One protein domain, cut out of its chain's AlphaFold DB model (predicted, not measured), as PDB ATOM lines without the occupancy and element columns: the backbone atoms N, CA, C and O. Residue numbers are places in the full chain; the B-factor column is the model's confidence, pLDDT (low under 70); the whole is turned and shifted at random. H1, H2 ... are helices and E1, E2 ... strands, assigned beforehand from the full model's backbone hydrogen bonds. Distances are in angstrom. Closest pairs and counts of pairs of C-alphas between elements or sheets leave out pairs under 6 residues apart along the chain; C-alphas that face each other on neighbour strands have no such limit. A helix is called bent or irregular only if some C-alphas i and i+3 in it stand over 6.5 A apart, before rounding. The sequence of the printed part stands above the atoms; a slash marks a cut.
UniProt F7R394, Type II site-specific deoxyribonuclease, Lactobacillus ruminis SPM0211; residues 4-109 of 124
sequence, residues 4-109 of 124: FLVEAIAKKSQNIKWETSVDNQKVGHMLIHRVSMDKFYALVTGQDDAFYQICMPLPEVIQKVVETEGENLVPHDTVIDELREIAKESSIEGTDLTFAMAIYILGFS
ATOM      1  N   PHE A   4      -6.266   6.843  -3.236       93.19
ATOM      2  CA  PHE A   4      -5.872   7.616  -4.409       93.19
ATOM      3  C   PHE A   4      -6.061   6.796  -5.682       93.19
ATOM      4  O   PHE A   4      -5.475   5.726  -5.835       93.19
ATOM      5  N   LEU A   5      -6.861   7.325  -6.606       93.75
ATOM      6  CA  LEU A   5      -6.838   6.931  -8.007       93.75
ATOM      7  C   LEU A   5      -5.791   7.808  -8.698       93.75
ATOM      8  O   LEU A   5      -6.073   8.958  -9.045       93.75
ATOM      9  N   VAL A   6      -4.570   7.287  -8.812       94.81
ATOM     10  CA  VAL A   6      -3.445   8.022  -9.399       94.81
ATOM     11  C   VAL A   6      -3.511   7.929 -10.919       94.81
ATOM     12  O   VAL A   6      -3.542   6.841 -11.491       94.81
ATOM     13  N   GLU A   7      -3.528   9.079 -11.579       93.06
ATOM     14  CA  GLU A   7      -3.553   9.186 -13.032       93.06
ATOM     15  C   GLU A   7      -2.134   9.389 -13.562       93.06
ATOM     16  O   GLU A   7      -1.518  10.428 -13.322       93.06
ATOM     17  N   ALA A   8      -1.633   8.401 -14.312       86.75
ATOM     18  CA  ALA A   8      -0.310   8.462 -14.937       86.75
ATOM     19  C   ALA A   8      -0.165   9.643 -15.907       86.75
ATOM     20  O   ALA A   8       0.886  10.274 -15.953       86.75
ATOM     21  N   ILE A   9      -1.235   9.963 -16.639       84.44
ATOM     22  CA  ILE A   9      -1.298  11.090 -17.574       84.44
ATOM     23  C   ILE A   9      -2.563  11.894 -17.257       84.44
ATOM     24  O   ILE A   9      -3.585  11.806 -17.941       84.44
ATOM     25  N   ALA A  10      -2.532  12.644 -16.155       90.56
ATOM     26  CA  ALA A  10      -3.610  13.574 -15.833       90.56
ATOM     27  C   ALA A  10      -3.519  14.817 -16.725       90.56
ATOM     28  O   ALA A  10      -2.432  15.365 -16.901       90.56
ATOM     29  N   LYS A  11      -4.665  15.324 -17.201       86.75
ATOM     30  CA  LYS A  11      -4.737  16.538 -18.043       86.75
ATOM     31  C   LYS A  11      -4.137  17.781 -17.386       86.75
ATOM     32  O   LYS A  11      -3.719  18.701 -18.076       86.75
ATOM     33  N   LYS A  12      -4.195  17.844 -16.056       92.19
ATOM     34  CA  LYS A  12      -3.619  18.926 -15.269       92.19
ATOM     35  C   LYS A  12      -3.149  18.425 -13.915       92.19
ATOM     36  O   LYS A  12      -3.663  17.410 -13.441       92.19
ATOM     37  N   SER A  13      -2.247  19.170 -13.283       94.56
ATOM     38  CA  SER A  13      -1.922  18.968 -11.870       94.56
ATOM     39  C   SER A  13      -3.191  19.073 -11.021       94.56
ATOM     40  O   SER A  13      -3.894  20.090 -11.052       94.56
ATOM     41  N   GLN A  14      -3.545  17.999 -10.314       94.94
ATOM     42  CA  GLN A  14      -4.802  17.911  -9.582       94.94
ATOM     43  C   GLN A  14      -4.756  16.937  -8.406       94.94
ATOM     44  O   GLN A  14      -4.123  15.889  -8.442       94.94
ATOM     45  N   ASN A  15      -5.512  17.282  -7.370       95.19
ATOM     46  CA  ASN A  15      -5.925  16.390  -6.297       95.19
ATOM     47  C   ASN A  15      -7.375  16.748  -5.973       95.19
ATOM     48  O   ASN A  15      -7.646  17.688  -5.226       95.19
ATOM     49  N   ILE A  16      -8.307  16.061  -6.625       93.88
ATOM     50  CA  ILE A  16      -9.736  16.372  -6.560       93.88
ATOM     51  C   ILE A  16     -10.515  15.145  -6.110       93.88
ATOM     52  O   ILE A  16     -10.099  14.014  -6.361       93.88
ATOM     53  N   LYS A  17     -11.664  15.353  -5.464       92.12
ATOM     54  CA  LYS A  17     -12.564  14.246  -5.125       92.12
ATOM     55  C   LYS A  17     -12.969  13.504  -6.396       92.12
ATOM     56  O   LYS A  17     -13.203  14.117  -7.439       92.12
ATOM     57  N   TRP A  18     -13.027  12.183  -6.307       90.19
ATOM     58  CA  TRP A  18     -13.533  11.365  -7.394       90.19
ATOM     59  C   TRP A  18     -15.056  11.492  -7.465       90.19
ATOM     60  O   TRP A  18     -15.769  11.197  -6.504       90.19
ATOM     61  N   GLU A  19     -15.528  11.919  -8.630       89.81
ATOM     62  CA  GLU A  19     -16.935  12.020  -8.997       89.81
ATOM     63  C   GLU A  19     -17.076  11.599 -10.468       89.81
ATOM     64  O   GLU A  19     -16.225  11.928 -11.300       89.81
ATOM     65  N   THR A  20     -18.139  10.868 -10.796       87.19
ATOM     66  CA  THR A  20     -18.511  10.482 -12.164       87.19
ATOM     67  C   THR A  20     -20.035  10.483 -12.321       87.19
ATOM     68  O   THR A  20     -20.766  10.631 -11.341       87.19
ATOM     69  N   SER A  21     -20.523  10.320 -13.548       90.12
ATOM     70  CA  SER A  21     -21.944  10.114 -13.828       90.12
ATOM     71  C   SER A  21     -22.171   8.689 -14.321       90.12
ATOM     72  O   SER A  21     -21.535   8.267 -15.284       90.12
ATOM     73  N   VAL A  22     -23.093   7.969 -13.688       86.94
ATOM     74  CA  VAL A  22     -23.584   6.655 -14.132       86.94
ATOM     75  C   VAL A  22     -25.090   6.791 -14.306       86.94
ATOM     76  O   VAL A  22     -25.758   7.285 -13.404       86.94
ATOM     77  N   ASP A  23     -25.617   6.447 -15.481       89.44
ATOM     78  CA  ASP A  23     -27.052   6.557 -15.799       89.44
ATOM     79  C   ASP A  23     -27.661   7.939 -15.481       89.44
ATOM     80  O   ASP A  23     -28.726   8.062 -14.880       89.44
ATOM     81  N   ASN A  24     -26.958   9.014 -15.860       88.56
ATOM     82  CA  ASN A  24     -27.298  10.412 -15.545       88.56
ATOM     83  C   ASN A  24     -27.364  10.770 -14.046       88.56
ATOM     84  O   ASN A  24     -27.730  11.898 -13.707       88.56
ATOM     85  N   GLN A  25     -26.954   9.879 -13.143       89.19
ATOM     86  CA  GLN A  25     -26.807  10.173 -11.721       89.19
ATOM     87  C   GLN A  25     -25.347  10.439 -11.370       89.19
ATOM     88  O   GLN A  25     -24.453   9.671 -11.726       89.19
ATOM     89  N   LYS A  26     -25.099  11.529 -10.638       86.88
ATOM     90  CA  LYS A  26     -23.773  11.806 -10.084       86.88
ATOM     91  C   LYS A  26     -23.482  10.828  -8.953       86.88
ATOM     92  O   LYS A  26     -24.202  10.802  -7.959       86.88
ATOM     93  N   VAL A  27     -22.398  10.080  -9.090       87.56
ATOM     94  CA  VAL A  27     -21.874   9.180  -8.064       87.56
ATOM     95  C   VAL A  27     -20.453   9.601  -7.709       87.56
ATOM     96  O   VAL A  27     -19.679  10.039  -8.557       87.56
ATOM     97  N   GLY A  28     -20.106   9.507  -6.432       85.62
ATOM     98  CA  GLY A  28     -18.817   9.950  -5.920       85.62
ATOM     99  C   GLY A  28     -18.569   9.381  -4.533       85.62
ATOM    100  O   GLY A  28     -19.504   8.961  -3.850       85.62
ATOM    101  N   HIS A  29     -17.309   9.364  -4.109       85.56
ATOM    102  CA  HIS A  29     -16.949   8.927  -2.764       85.56
ATOM    103  C   HIS A  29     -15.985   9.923  -2.126       85.56
ATOM    104  O   HIS A  29     -14.920  10.205  -2.667       85.56
ATOM    105  N   MET A  30     -16.329  10.424  -0.936       82.75
ATOM    106  CA  MET A  30     -15.584  11.505  -0.277       82.75
ATOM    107  C   MET A  30     -14.120  11.153   0.031       82.75
ATOM    108  O   MET A  30     -13.291  12.051   0.111       82.75
ATOM    109  N   LEU A  31     -13.807   9.867   0.220       88.38
ATOM    110  CA  LEU A  31     -12.451   9.401   0.546       88.38
ATOM    111  C   LEU A  31     -11.605   9.022  -0.676       88.38
ATOM    112  O   LEU A  31     -10.423   8.731  -0.499       88.38
ATOM    113  N   ILE A  32     -12.194   8.989  -1.878       90.75
ATOM    114  CA  ILE A  32     -11.475   8.648  -3.110       90.75
ATOM    115  C   ILE A  32     -11.123   9.945  -3.823       90.75
ATOM    116  O   ILE A  32     -11.994  10.772  -4.089       90.75
ATOM    117  N   HIS A  33      -9.847  10.118  -4.134       93.31
ATOM    118  CA  HIS A  33      -9.351  11.290  -4.841       93.31
ATOM    119  C   HIS A  33      -8.700  10.877  -6.159       93.31
ATOM    120  O   HIS A  33      -7.930   9.919  -6.197       93.31
ATOM    121  N   ARG A  34      -8.998  11.614  -7.232       94.44
ATOM    122  CA  ARG A  34      -8.239  11.585  -8.486       94.44
ATOM    123  C   ARG A  34      -7.028  12.481  -8.319       94.44
ATOM    124  O   ARG A  34      -7.180  13.681  -8.071       94.44
ATOM    125  N   VAL A  35      -5.848  11.889  -8.430       96.12
ATOM    126  CA  VAL A  35      -4.585  12.563  -8.135       96.12
ATOM    127  C   VAL A  35      -3.657  12.430  -9.335       96.12
ATOM    128  O   VAL A  35      -3.456  11.328  -9.835       96.12
ATOM    129  N   SER A  36      -3.114  13.544  -9.818       96.81
ATOM    130  CA  SER A  36      -2.064  13.538 -10.840       96.81
ATOM    131  C   SER A  36      -0.742  13.035 -10.264       96.81
ATOM    132  O   SER A  36      -0.512  13.108  -9.055       96.81
ATOM    133  N   MET A  37       0.146  12.539 -11.125       95.31
ATOM    134  CA  MET A  37       1.415  11.951 -10.690       95.31
ATOM    135  C   MET A  37       2.266  12.925  -9.855       95.31
ATOM    136  O   MET A  37       2.744  12.549  -8.789       95.31
ATOM    137  N   ASP A  38       2.375  14.198 -10.254       95.88
ATOM    138  CA  ASP A  38       3.106  15.219  -9.487       95.88
ATOM    139  C   ASP A  38       2.546  15.426  -8.075       95.88
ATOM    140  O   ASP A  38       3.301  15.460  -7.104       95.88
ATOM    141  N   LYS A  39       1.216  15.482  -7.928       96.81
ATOM    142  CA  LYS A  39       0.572  15.593  -6.615       96.81
ATOM    143  C   LYS A  39       0.722  14.330  -5.785       96.81
ATOM    144  O   LYS A  39       0.874  14.432  -4.571       96.81
ATOM    145  N   PHE A  40       0.707  13.157  -6.408       96.31
ATOM    146  CA  PHE A  40       0.956  11.909  -5.699       96.31
ATOM    147  C   PHE A  40       2.380  11.871  -5.129       96.31
ATOM    148  O   PHE A  40       2.540  11.638  -3.932       96.31
ATOM    149  N   TYR A  41       3.395  12.178  -5.945       96.19
ATOM    150  CA  TYR A  41       4.783  12.241  -5.485       96.19
ATOM    151  C   TYR A  41       4.979  13.295  -4.394       96.19
ATOM    152  O   TYR A  41       5.612  12.993  -3.385       96.19
ATOM    153  N   ALA A  42       4.370  14.477  -4.519       96.94
ATOM    154  CA  ALA A  42       4.419  15.493  -3.468       96.94
ATOM    155  C   ALA A  42       3.855  14.991  -2.129       96.94
ATOM    156  O   ALA A  42       4.458  15.201  -1.080       96.94
ATOM    157  N   LEU A  43       2.733  14.263  -2.157       95.19
ATOM    158  CA  LEU A  43       2.105  13.722  -0.949       95.19
ATOM    159  C   LEU A  43       2.952  12.648  -0.258       95.19
ATOM    160  O   LEU A  43       3.004  12.624   0.970       95.19
ATOM    161  N   VAL A  44       3.577  11.745  -1.019       95.25
ATOM    162  CA  VAL A  44       4.330  10.618  -0.438       95.25
ATOM    163  C   VAL A  44       5.764  10.983  -0.059       95.25
ATOM    164  O   VAL A  44       6.329  10.349   0.827       95.25
ATOM    165  N   THR A  45       6.347  11.997  -0.706       96.12
ATOM    166  CA  THR A  45       7.724  12.450  -0.435       96.12
ATOM    167  C   THR A  45       7.789  13.656   0.499       96.12
ATOM    168  O   THR A  45       8.814  13.873   1.140       96.12
ATOM    169  N   GLY A  46       6.712  14.446   0.590       96.62
ATOM    170  CA  GLY A  46       6.718  15.743   1.269       96.62
ATOM    171  C   GLY A  46       7.399  16.859   0.470       96.62
ATOM    172  O   GLY A  46       7.643  17.927   1.025       96.62
ATOM    173  N   GLN A  47       7.714  16.624  -0.808       97.50
ATOM    174  CA  GLN A  47       8.424  17.558  -1.668       97.50
ATOM    175  C   GLN A  47       7.609  17.882  -2.928       97.50
ATOM    176  O   GLN A  47       7.344  17.013  -3.758       97.50
ATOM    177  N   ASP A  48       7.236  19.153  -3.084       96.50
ATOM    178  CA  ASP A  48       6.263  19.605  -4.089       96.50
ATOM    179  C   ASP A  48       6.661  19.333  -5.547       96.50
ATOM    180  O   ASP A  48       5.786  19.129  -6.390       96.50
ATOM    181  N   ASP A  49       7.958  19.316  -5.852       94.56
ATOM    182  CA  ASP A  49       8.515  19.134  -7.195       94.56
ATOM    183  C   ASP A  49       9.182  17.759  -7.394       94.56
ATOM    184  O   ASP A  49       9.910  17.555  -8.366       94.56
ATOM    185  N   ALA A  50       8.923  16.784  -6.514       96.62
ATOM    186  CA  ALA A  50       9.587  15.477  -6.548       96.62
ATOM    187  C   ALA A  50       9.441  14.746  -7.896       96.62
ATOM    188  O   ALA A  50      10.402  14.166  -8.396       96.62
ATOM    189  N   PHE A  51       8.260  14.799  -8.521       94.38
ATOM    190  CA  PHE A  51       8.053  14.185  -9.839       94.38
ATOM    191  C   PHE A  51       8.888  14.865 -10.931       94.38
ATOM    192  O   PHE A  51       9.505  14.187 -11.748       94.38
ATOM    193  N   TYR A  52       8.961  16.197 -10.909       92.00
ATOM    194  CA  TYR A  52       9.811  16.958 -11.820       92.00
ATOM    195  C   TYR A  52      11.282  16.556 -11.667       92.00
ATOM    196  O   TYR A  52      11.937  16.234 -12.657       92.00
ATOM    197  N   GLN A  53      11.776  16.472 -10.431       93.50
ATOM    198  CA  GLN A  53      13.161  16.081 -10.167       93.50
ATOM    199  C   GLN A  53      13.486  14.658 -10.624       93.50
ATOM    200  O   GLN A  53      14.613  14.412 -11.042       93.50
ATOM    201  N   ILE A  54      12.518  13.735 -10.601       90.94
ATOM    202  CA  ILE A  54      12.678  12.386 -11.163       90.94
ATOM    203  C   ILE A  54      12.744  12.430 -12.692       90.94
ATOM    204  O   ILE A  54      13.558  11.731 -13.290       90.94
ATOM    205  N   CYS A  55      11.909  13.247 -13.337       88.56
ATOM    206  CA  CYS A  55      11.855  13.336 -14.795       88.56
ATOM    207  C   CYS A  55      13.082  14.007 -15.426       88.56
ATOM    208  O   CYS A  55      13.386  13.708 -16.574       88.56
ATOM    209  N   MET A  56      13.784  14.897 -14.720       87.50
ATOM    210  CA  MET A  56      14.948  15.611 -15.271       87.50
ATOM    211  C   MET A  56      16.136  14.718 -15.656       87.50
ATOM    212  O   MET A  56      16.614  14.849 -16.780       87.50
ATOM    213  N   PRO A  57      16.616  13.797 -14.803       88.19
ATOM    214  CA  PRO A  57      17.684  12.870 -15.177       88.19
ATOM    215  C   PRO A  57      17.184  11.680 -16.008       88.19
ATOM    216  O   PRO A  57      17.984  10.975 -16.618       88.19
ATOM    217  N   LEU A  58      15.871  11.419 -16.027       85.25
ATOM    218  CA  LEU A  58      15.298  10.214 -16.626       85.25
ATOM    219  C   LEU A  58      15.693   9.980 -18.097       85.25
ATOM    220  O   LEU A  58      16.052   8.846 -18.409       85.25
ATOM    221  N   PRO A  59      15.677  10.978 -19.004       81.19
ATOM    222  CA  PRO A  59      16.013  10.711 -20.396       81.19
ATOM    223  C   PRO A  59      17.508  10.418 -20.610       81.19
ATOM    224  O   PRO A  59      17.827   9.578 -21.447       81.19
ATOM    225  N   GLU A  60      18.413  10.981 -19.800       82.56
ATOM    226  CA  GLU A  60      19.836  10.586 -19.804       82.56
ATOM    227  C   GLU A  60      20.013   9.138 -19.317       82.56
ATOM    228  O   GLU A  60      20.759   8.353 -19.904       82.56
ATOM    229  N   VAL A  61      19.282   8.748 -18.266       85.81
ATOM    230  CA  VAL A  61      19.300   7.372 -17.747       85.81
ATOM    231  C   VAL A  61      18.770   6.385 -18.789       85.81
ATOM    232  O   VAL A  61      19.381   5.336 -18.986       85.81
ATOM    233  N   ILE A  62      17.671   6.714 -19.476       79.81
ATOM    234  CA  ILE A  62      17.115   5.887 -20.557       79.81
ATOM    235  C   ILE A  62      18.141   5.730 -21.679       79.81
ATOM    236  O   ILE A  62      18.411   4.599 -22.082       79.81
ATOM    237  N   GLN A  63      18.750   6.829 -22.138       78.69
ATOM    238  CA  GLN A  63      19.775   6.789 -23.179       78.69
ATOM    239  C   GLN A  63      20.926   5.857 -22.786       78.69
ATOM    240  O   GLN A  63      21.283   4.961 -23.547       78.69
ATOM    241  N   LYS A  64      21.446   5.995 -21.564       83.56
ATOM    242  CA  LYS A  64      22.530   5.147 -21.063       83.56
ATOM    243  C   LYS A  64      22.152   3.664 -21.021       83.56
ATOM    244  O   LYS A  64      22.980   2.817 -21.354       83.56
ATOM    245  N   VAL A  65      20.929   3.331 -20.601       82.69
ATOM    246  CA  VAL A  65      20.447   1.937 -20.569       82.69
ATOM    247  C   VAL A  65      20.332   1.376 -21.986       82.69
ATOM    248  O   VAL A  65      20.801   0.270 -22.235       82.69
ATOM    249  N   VAL A  66      19.789   2.151 -22.928       75.25
ATOM    250  CA  VAL A  66      19.692   1.756 -24.342       75.25
ATOM    251  C   VAL A  66      21.079   1.563 -24.962       75.25
ATOM    252  O   VAL A  66      21.299   0.577 -25.654       75.25
ATOM    253  N   GLU A  67      22.045   2.436 -24.688       77.06
ATOM    254  CA  GLU A  67      23.418   2.295 -25.197       77.06
ATOM    255  C   GLU A  67      24.156   1.086 -24.600       77.06
ATOM    256  O   GLU A  67      25.008   0.493 -25.258       77.06
ATOM    257  N   THR A  68      23.833   0.710 -23.358       78.75
ATOM    258  CA  THR A  68      24.517  -0.382 -22.644       78.75
ATOM    259  C   THR A  68      23.888  -1.755 -22.918       78.75
ATOM    260  O   THR A  68      24.602  -2.754 -22.941       78.75
ATOM    261  N   GLU A  69      22.569  -1.829 -23.133       69.06
ATOM    262  CA  GLU A  69      21.809  -3.091 -23.233       69.06
ATOM    263  C   GLU A  69      20.939  -3.211 -24.508       69.06
ATOM    264  O   GLU A  69      20.181  -4.172 -24.666       69.06
ATOM    265  N   GLY A  70      21.041  -2.253 -25.437       57.50
ATOM    266  CA  GLY A  70      20.087  -2.026 -26.532       57.50
ATOM    267  C   GLY A  70      19.856  -3.182 -27.501       57.50
ATOM    268  O   GLY A  70      18.732  -3.340 -27.970       57.50
ATOM    269  N   GLU A  71      20.853  -4.039 -27.752       55.94
ATOM    270  CA  GLU A  71      20.683  -5.187 -28.661       55.94
ATOM    271  C   GLU A  71      19.711  -6.253 -28.117       55.94
ATOM    272  O   GLU A  71      19.147  -7.019 -28.895       55.94
ATOM    273  N   ASN A  72      19.471  -6.291 -26.798       58.81
ATOM    274  CA  ASN A  72      18.597  -7.286 -26.164       58.81
ATOM    275  C   ASN A  72      17.223  -6.740 -25.735       58.81
ATOM    276  O   ASN A  72      16.350  -7.531 -25.376       58.81
ATOM    277  N   LEU A  73      17.021  -5.416 -25.735       58.72
ATOM    278  CA  LEU A  73      15.833  -4.778 -25.146       58.72
ATOM    279  C   LEU A  73      14.804  -4.278 -26.166       58.72
ATOM    280  O   LEU A  73      13.636  -4.123 -25.806       58.72
ATOM    281  N   VAL A  74      15.201  -4.020 -27.414       55.53
ATOM    282  CA  VAL A  74      14.346  -3.316 -28.380       55.53
ATOM    283  C   VAL A  74      14.257  -4.112 -29.688       55.53
ATOM    284  O   VAL A  74      15.258  -4.238 -30.391       55.53
ATOM    285  N   PRO A  75      13.079  -4.653 -30.065       59.66
ATOM    286  CA  PRO A  75      12.846  -5.058 -31.448       59.66
ATOM    287  C   PRO A  75      12.985  -3.797 -32.300       59.66
ATOM    288  O   PRO A  75      12.268  -2.851 -32.005       59.66
ATOM    289  N   HIS A  76      13.905  -3.780 -33.275       55.72
ATOM    290  CA  HIS A  76      14.208  -2.639 -34.161       55.72
ATOM    291  C   HIS A  76      13.047  -1.633 -34.274       55.72
ATOM    292  O   HIS A  76      12.102  -1.848 -35.034       55.72
ATOM    293  N   ASP A  77      13.113  -0.572 -33.470       57.28
ATOM    294  CA  ASP A  77      12.079   0.454 -33.386       57.28
ATOM    295  C   ASP A  77      12.445   1.576 -34.361       57.28
ATOM    296  O   ASP A  77      13.442   2.273 -34.174       57.28
ATOM    297  N   THR A  78      11.675   1.710 -35.443       65.94
ATOM    298  CA  THR A  78      11.952   2.664 -36.529       65.94
ATOM    299  C   THR A  78      11.506   4.083 -36.197       65.94
ATOM    300  O   THR A  78      11.896   5.016 -36.895       65.94
ATOM    301  N   VAL A  79      10.729   4.283 -35.126       66.00
ATOM    302  CA  VAL A  79      10.186   5.602 -34.770       66.00
ATOM    303  C   VAL A  79      11.309   6.590 -34.455       66.00
ATOM    304  O   VAL A  79      11.241   7.752 -34.849       66.00
ATOM    305  N   ILE A  80      12.370   6.136 -33.784       66.19
ATOM    306  CA  ILE A  80      13.531   6.981 -33.470       66.19
ATOM    307  C   ILE A  80      14.284   7.377 -34.742       66.19
ATOM    308  O   ILE A  80      14.684   8.533 -34.883       66.19
ATOM    309  N   ASP A  81      14.440   6.455 -35.690       69.12
ATOM    310  CA  ASP A  81      15.100   6.742 -36.964       69.12
ATOM    311  C   ASP A  81      14.277   7.721 -37.816       69.12
ATOM    312  O   ASP A  81      14.826   8.681 -38.355       69.12
ATOM    313  N   GLU A  82      12.953   7.554 -37.861       66.31
ATOM    314  CA  GLU A  82      12.035   8.470 -38.550       66.31
ATOM    315  C   GLU A  82      12.071   9.883 -37.946       66.31
ATOM    316  O   GLU A  82      12.163  10.874 -38.674       66.31
ATOM    317  N   LEU A  83      12.064   9.994 -36.614       63.53
ATOM    318  CA  LEU A  83      12.176  11.280 -35.920       63.53
ATOM    319  C   LEU A  83      13.527  11.965 -36.186       63.53
ATOM    320  O   LEU A  83      13.568  13.184 -36.372       63.53
ATOM    321  N   ARG A  84      14.623  11.199 -36.256       65.38
ATOM    322  CA  ARG A  84      15.962  11.714 -36.588       65.38
ATOM    323  C   ARG A  84      16.045  12.236 -38.018       65.38
ATOM    324  O   ARG A  84      16.666  13.276 -38.234       65.38
ATOM    325  N   GLU A  85      15.434  11.557 -38.986       67.88
ATOM    326  CA  GLU A  85      15.402  12.033 -40.376       67.88
ATOM    327  C   GLU A  85      14.612  13.348 -40.505       67.88
ATOM    328  O   GLU A  85      15.117  14.309 -41.086       67.88
ATOM    329  N   ILE A  86      13.449  13.465 -39.852       64.88
ATOM    330  CA  ILE A  86      12.658  14.714 -39.832       64.88
ATOM    331  C   ILE A  86      13.442  15.871 -39.175       64.88
ATOM    332  O   ILE A  86      13.377  17.020 -39.629       64.88
ATOM    333  N   ALA A  87      14.206  15.587 -38.114       59.25
ATOM    334  CA  ALA A  87      15.032  16.580 -37.425       59.25
ATOM    335  C   ALA A  87      16.189  17.097 -38.303       59.25
ATOM    336  O   ALA A  87      16.434  18.308 -38.344       59.25
ATOM    337  N   LYS A  88      16.849  16.197 -39.054       63.19
ATOM    338  CA  LYS A  88      17.907  16.538 -40.024       63.19
ATOM    339  C   LYS A  88      17.387  17.439 -41.142       63.19
ATOM    340  O   LYS A  88      18.057  18.406 -41.498       63.19
ATOM    341  N   GLU A  89      16.192  17.166 -41.665       59.47
ATOM    342  CA  GLU A  89      15.557  17.996 -42.700       59.47
ATOM    343  C   GLU A  89      15.172  19.393 -42.187       59.47
ATOM    344  O   GLU A  89      15.203  20.369 -42.938       59.47
ATOM    345  N   SER A  90      14.868  19.513 -40.893       50.50
ATOM    346  CA  SER A  90      14.389  20.758 -40.278       50.50
ATOM    347  C   SER A  90      15.503  21.670 -39.739       50.50
ATOM    348  O   SER A  90      15.201  22.716 -39.170       50.50
ATOM    349  N   SER A  91      16.787  21.310 -39.909       52.50
ATOM    350  CA  SER A  91      17.945  22.008 -39.301       52.50
ATOM    351  C   SER A  91      17.832  22.175 -37.777       52.50
ATOM    352  O   SER A  91      18.350  23.132 -37.199       52.50
ATOM    353  N   ILE A  92      17.129  21.251 -37.119       53.91
ATOM    354  CA  ILE A  92      16.999  21.229 -35.666       53.91
ATOM    355  C   ILE A  92      18.129  20.338 -35.152       53.91
ATOM    356  O   ILE A  92      18.044  19.114 -35.229       53.91
ATOM    357  N   GLU A  93      19.199  20.943 -34.628       54.22
ATOM    358  CA  GLU A  93      20.222  20.222 -33.855       54.22
ATOM    359  C   GLU A  93      19.639  19.835 -32.485       54.22
ATOM    360  O   GLU A  93      19.924  20.441 -31.453       54.22
ATOM    361  N   GLY A  94      18.739  18.855 -32.479       57.88
ATOM    362  CA  GLY A  94      18.172  18.266 -31.273       57.88
ATOM    363  C   GLY A  94      18.739  16.871 -31.071       57.88
ATOM    364  O   GLY A  94      18.568  16.011 -31.929       57.88
ATOM    365  N   THR A  95      19.401  16.627 -29.942       65.50
ATOM    366  CA  THR A  95      19.699  15.256 -29.512       65.50
ATOM    367  C   THR A  95      18.386  14.544 -29.156       65.50
ATOM    368  O   THR A  95      17.392  15.201 -28.833       65.50
ATOM    369  N   ASP A  96      18.358  13.207 -29.164       69.38
ATOM    370  CA  ASP A  96      17.176  12.434 -28.725       69.38
ATOM    371  C   ASP A  96      16.721  12.847 -27.304       69.38
ATOM    372  O   ASP A  96      15.529  12.885 -26.994       69.38
ATOM    373  N   LEU A  97      17.678  13.265 -26.467       66.38
ATOM    374  CA  LEU A  97      17.462  13.868 -25.153       66.38
ATOM    375  C   LEU A  97      16.631  15.163 -25.226       66.38
ATOM    376  O   LEU A  97      15.679  15.321 -24.460       66.38
ATOM    377  N   THR A  98      16.929  16.065 -26.166       67.44
ATOM    378  CA  THR A  98      16.161  17.303 -26.384       67.44
ATOM    379  C   THR A  98      14.709  17.002 -26.760       67.44
ATOM    380  O   THR A  98      13.793  17.640 -26.235       67.44
ATOM    381  N   PHE A  99      14.474  16.003 -27.617       72.44
ATOM    382  CA  PHE A  99      13.118  15.582 -27.984       72.44
ATOM    383  C   PHE A  99      12.358  14.980 -26.798       72.44
ATOM    384  O   PHE A  99      11.212  15.359 -26.547       72.44
ATOM    385  N   ALA A 100      12.998  14.100 -26.023       72.62
ATOM    386  CA  ALA A 100      12.394  13.526 -24.822       72.62
ATOM    387  C   ALA A 100      12.021  14.608 -23.792       72.62
ATOM    388  O   ALA A 100      10.921  14.591 -23.233       72.62
ATOM    389  N   MET A 101      12.892  15.603 -23.591       72.62
ATOM    390  CA  MET A 101      12.611  16.745 -22.716       72.62
ATOM    391  C   MET A 101      11.441  17.593 -23.231       72.62
ATOM    392  O   MET A 101      10.569  17.965 -22.443       72.62
ATOM    393  N   ALA A 102      11.366  17.860 -24.539       74.31
ATOM    394  CA  ALA A 102      10.249  18.593 -25.134       74.31
ATOM    395  C   ALA A 102       8.907  17.869 -24.924       74.31
ATOM    396  O   ALA A 102       7.912  18.508 -24.575       74.31
ATOM    397  N   ILE A 103       8.881  16.538 -25.055       79.06
ATOM    398  CA  ILE A 103       7.690  15.717 -24.785       79.06
ATOM    399  C   ILE A 103       7.244  15.864 -23.324       79.06
ATOM    400  O   ILE A 103       6.052  16.044 -23.072       79.06
ATOM    401  N   TYR A 104       8.170  15.841 -22.359       79.69
ATOM    402  CA  TYR A 104       7.826  16.051 -20.949       79.69
ATOM    403  C   TYR A 104       7.293  17.454 -20.674       79.69
ATOM    404  O   TYR A 104       6.288  17.590 -19.981       79.69
ATOM    405  N   ILE A 105       7.913  18.489 -21.239       79.00
ATOM    406  CA  ILE A 105       7.454  19.872 -21.071       79.00
ATOM    407  C   ILE A 105       6.040  20.042 -21.645       79.00
ATOM    408  O   ILE A 105       5.178  20.620 -20.986       79.00
ATOM    409  N   LEU A 106       5.767  19.502 -22.836       79.06
ATOM    410  CA  LEU A 106       4.438  19.564 -23.450       79.06
ATOM    411  C   LEU A 106       3.404  18.750 -22.658       79.06
ATOM    412  O   LEU A 106       2.320  19.251 -22.352       79.06
ATOM    413  N   GLY A 107       3.746  17.512 -22.292       80.00
ATOM    414  CA  GLY A 107       2.848  16.582 -21.605       80.00
ATOM    415  C   GLY A 107       2.553  16.950 -20.150       80.00
ATOM    416  O   GLY A 107       1.460  16.667 -19.657       80.00
ATOM    417  N   PHE A 108       3.492  17.612 -19.470       85.69
ATOM    418  CA  PHE A 108       3.418  17.917 -18.038       85.69
ATOM    419  C   PHE A 108       3.522  19.410 -17.727       85.69
ATOM    420  O   PHE A 108       3.734  19.778 -16.580       85.69
ATOM    421  N   SER A 109       3.298  20.285 -18.706       84.69
ATOM    422  CA  SER A 109       3.349  21.753 -18.576       84.69
ATOM    423  C   SER A 109       2.637  22.341 -17.349       84.69
ATOM    424  O   SER A 109       3.044  23.368 -16.812       84.69
TER     425      SER A 109
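AT A GLANCE: This is residues 4 to 109 of the 124 residues of the protein "Type II site-specific deoxyribonuclease" of Lactobacillus ruminis SPM0211 (UniProt F7R394). A small, strongly twisted three-stranded sheet sits at one end of the model, with H1 packed on it, and the tip of the long E2-E3 hairpin, residues 21 to 26, sticks out. From H1 a loose chain of helices leads away through H2 and H3 to H4 at the far end, and H5 folds back. The 106 printed residues hold E1, E2, E3, then H1 to H5; the sheet's order is E1 E3 E2, mixed, and the class is mixed, helices and strands. The whole is loose, with a radius of gyration of the C-alphas of 18.9 A and spans of 52 by 35 by 30 A.

HOW THE PARTS SIT: Start at E3, residues 25 to 36, which bends by 90 degrees at residue 31. Its antiparallel neighbour is E2, residues 15 to 22; look for N 18 and O 32 at 2.8 A. Its parallel neighbour is E1, residues 4 to 7, with N 5 and O 33 at 2.8 A. H1, residues 37 to 45, is on the sheet over E3 and stands up from it. H2, residues 50 to 55, touches H1 at Phe 51 and Asp 38, C-alphas 5.1 A apart, at a steep tilt of 55 degrees, opposite ways. H3, residues 58 to 73, touches H5, residues 96 to 108, with residues 59 to 63 alone; the closest C-alphas, of Pro 59 and Leu 97, are 5.9 A apart. H4, residues 79 to 89, is close to but not clearly touching H5, with the closest C-alphas, of Arg 84 and Asp 96, 8.0 A apart. In H1, H2, H4 and H5 every O i to N i+4 pair is within hydrogen-bond range; in H3, 9 of 12 are.

IN THESE COORDINATES: Find C-alpha 25 at (-26.807, 10.173, -11.721); from there E3 runs 25.0 A to C-alpha 36. E2 spans 21.6 A, H3 17.3 A and H4 15.7 A. H3 is irregular, with C-alphas 68 and 71 8.6 A apart. H5 runs 18.3 A to C-alpha 108 at (3.418, 17.917, -18.038).

THE WHOLE: The C-alphas farthest apart, of Gln 25 and Ser 91, are 53.9 A apart. The printed part has no cut and no long link. Look for low confidence at residues 69 to 98, where pLDDT is under 70.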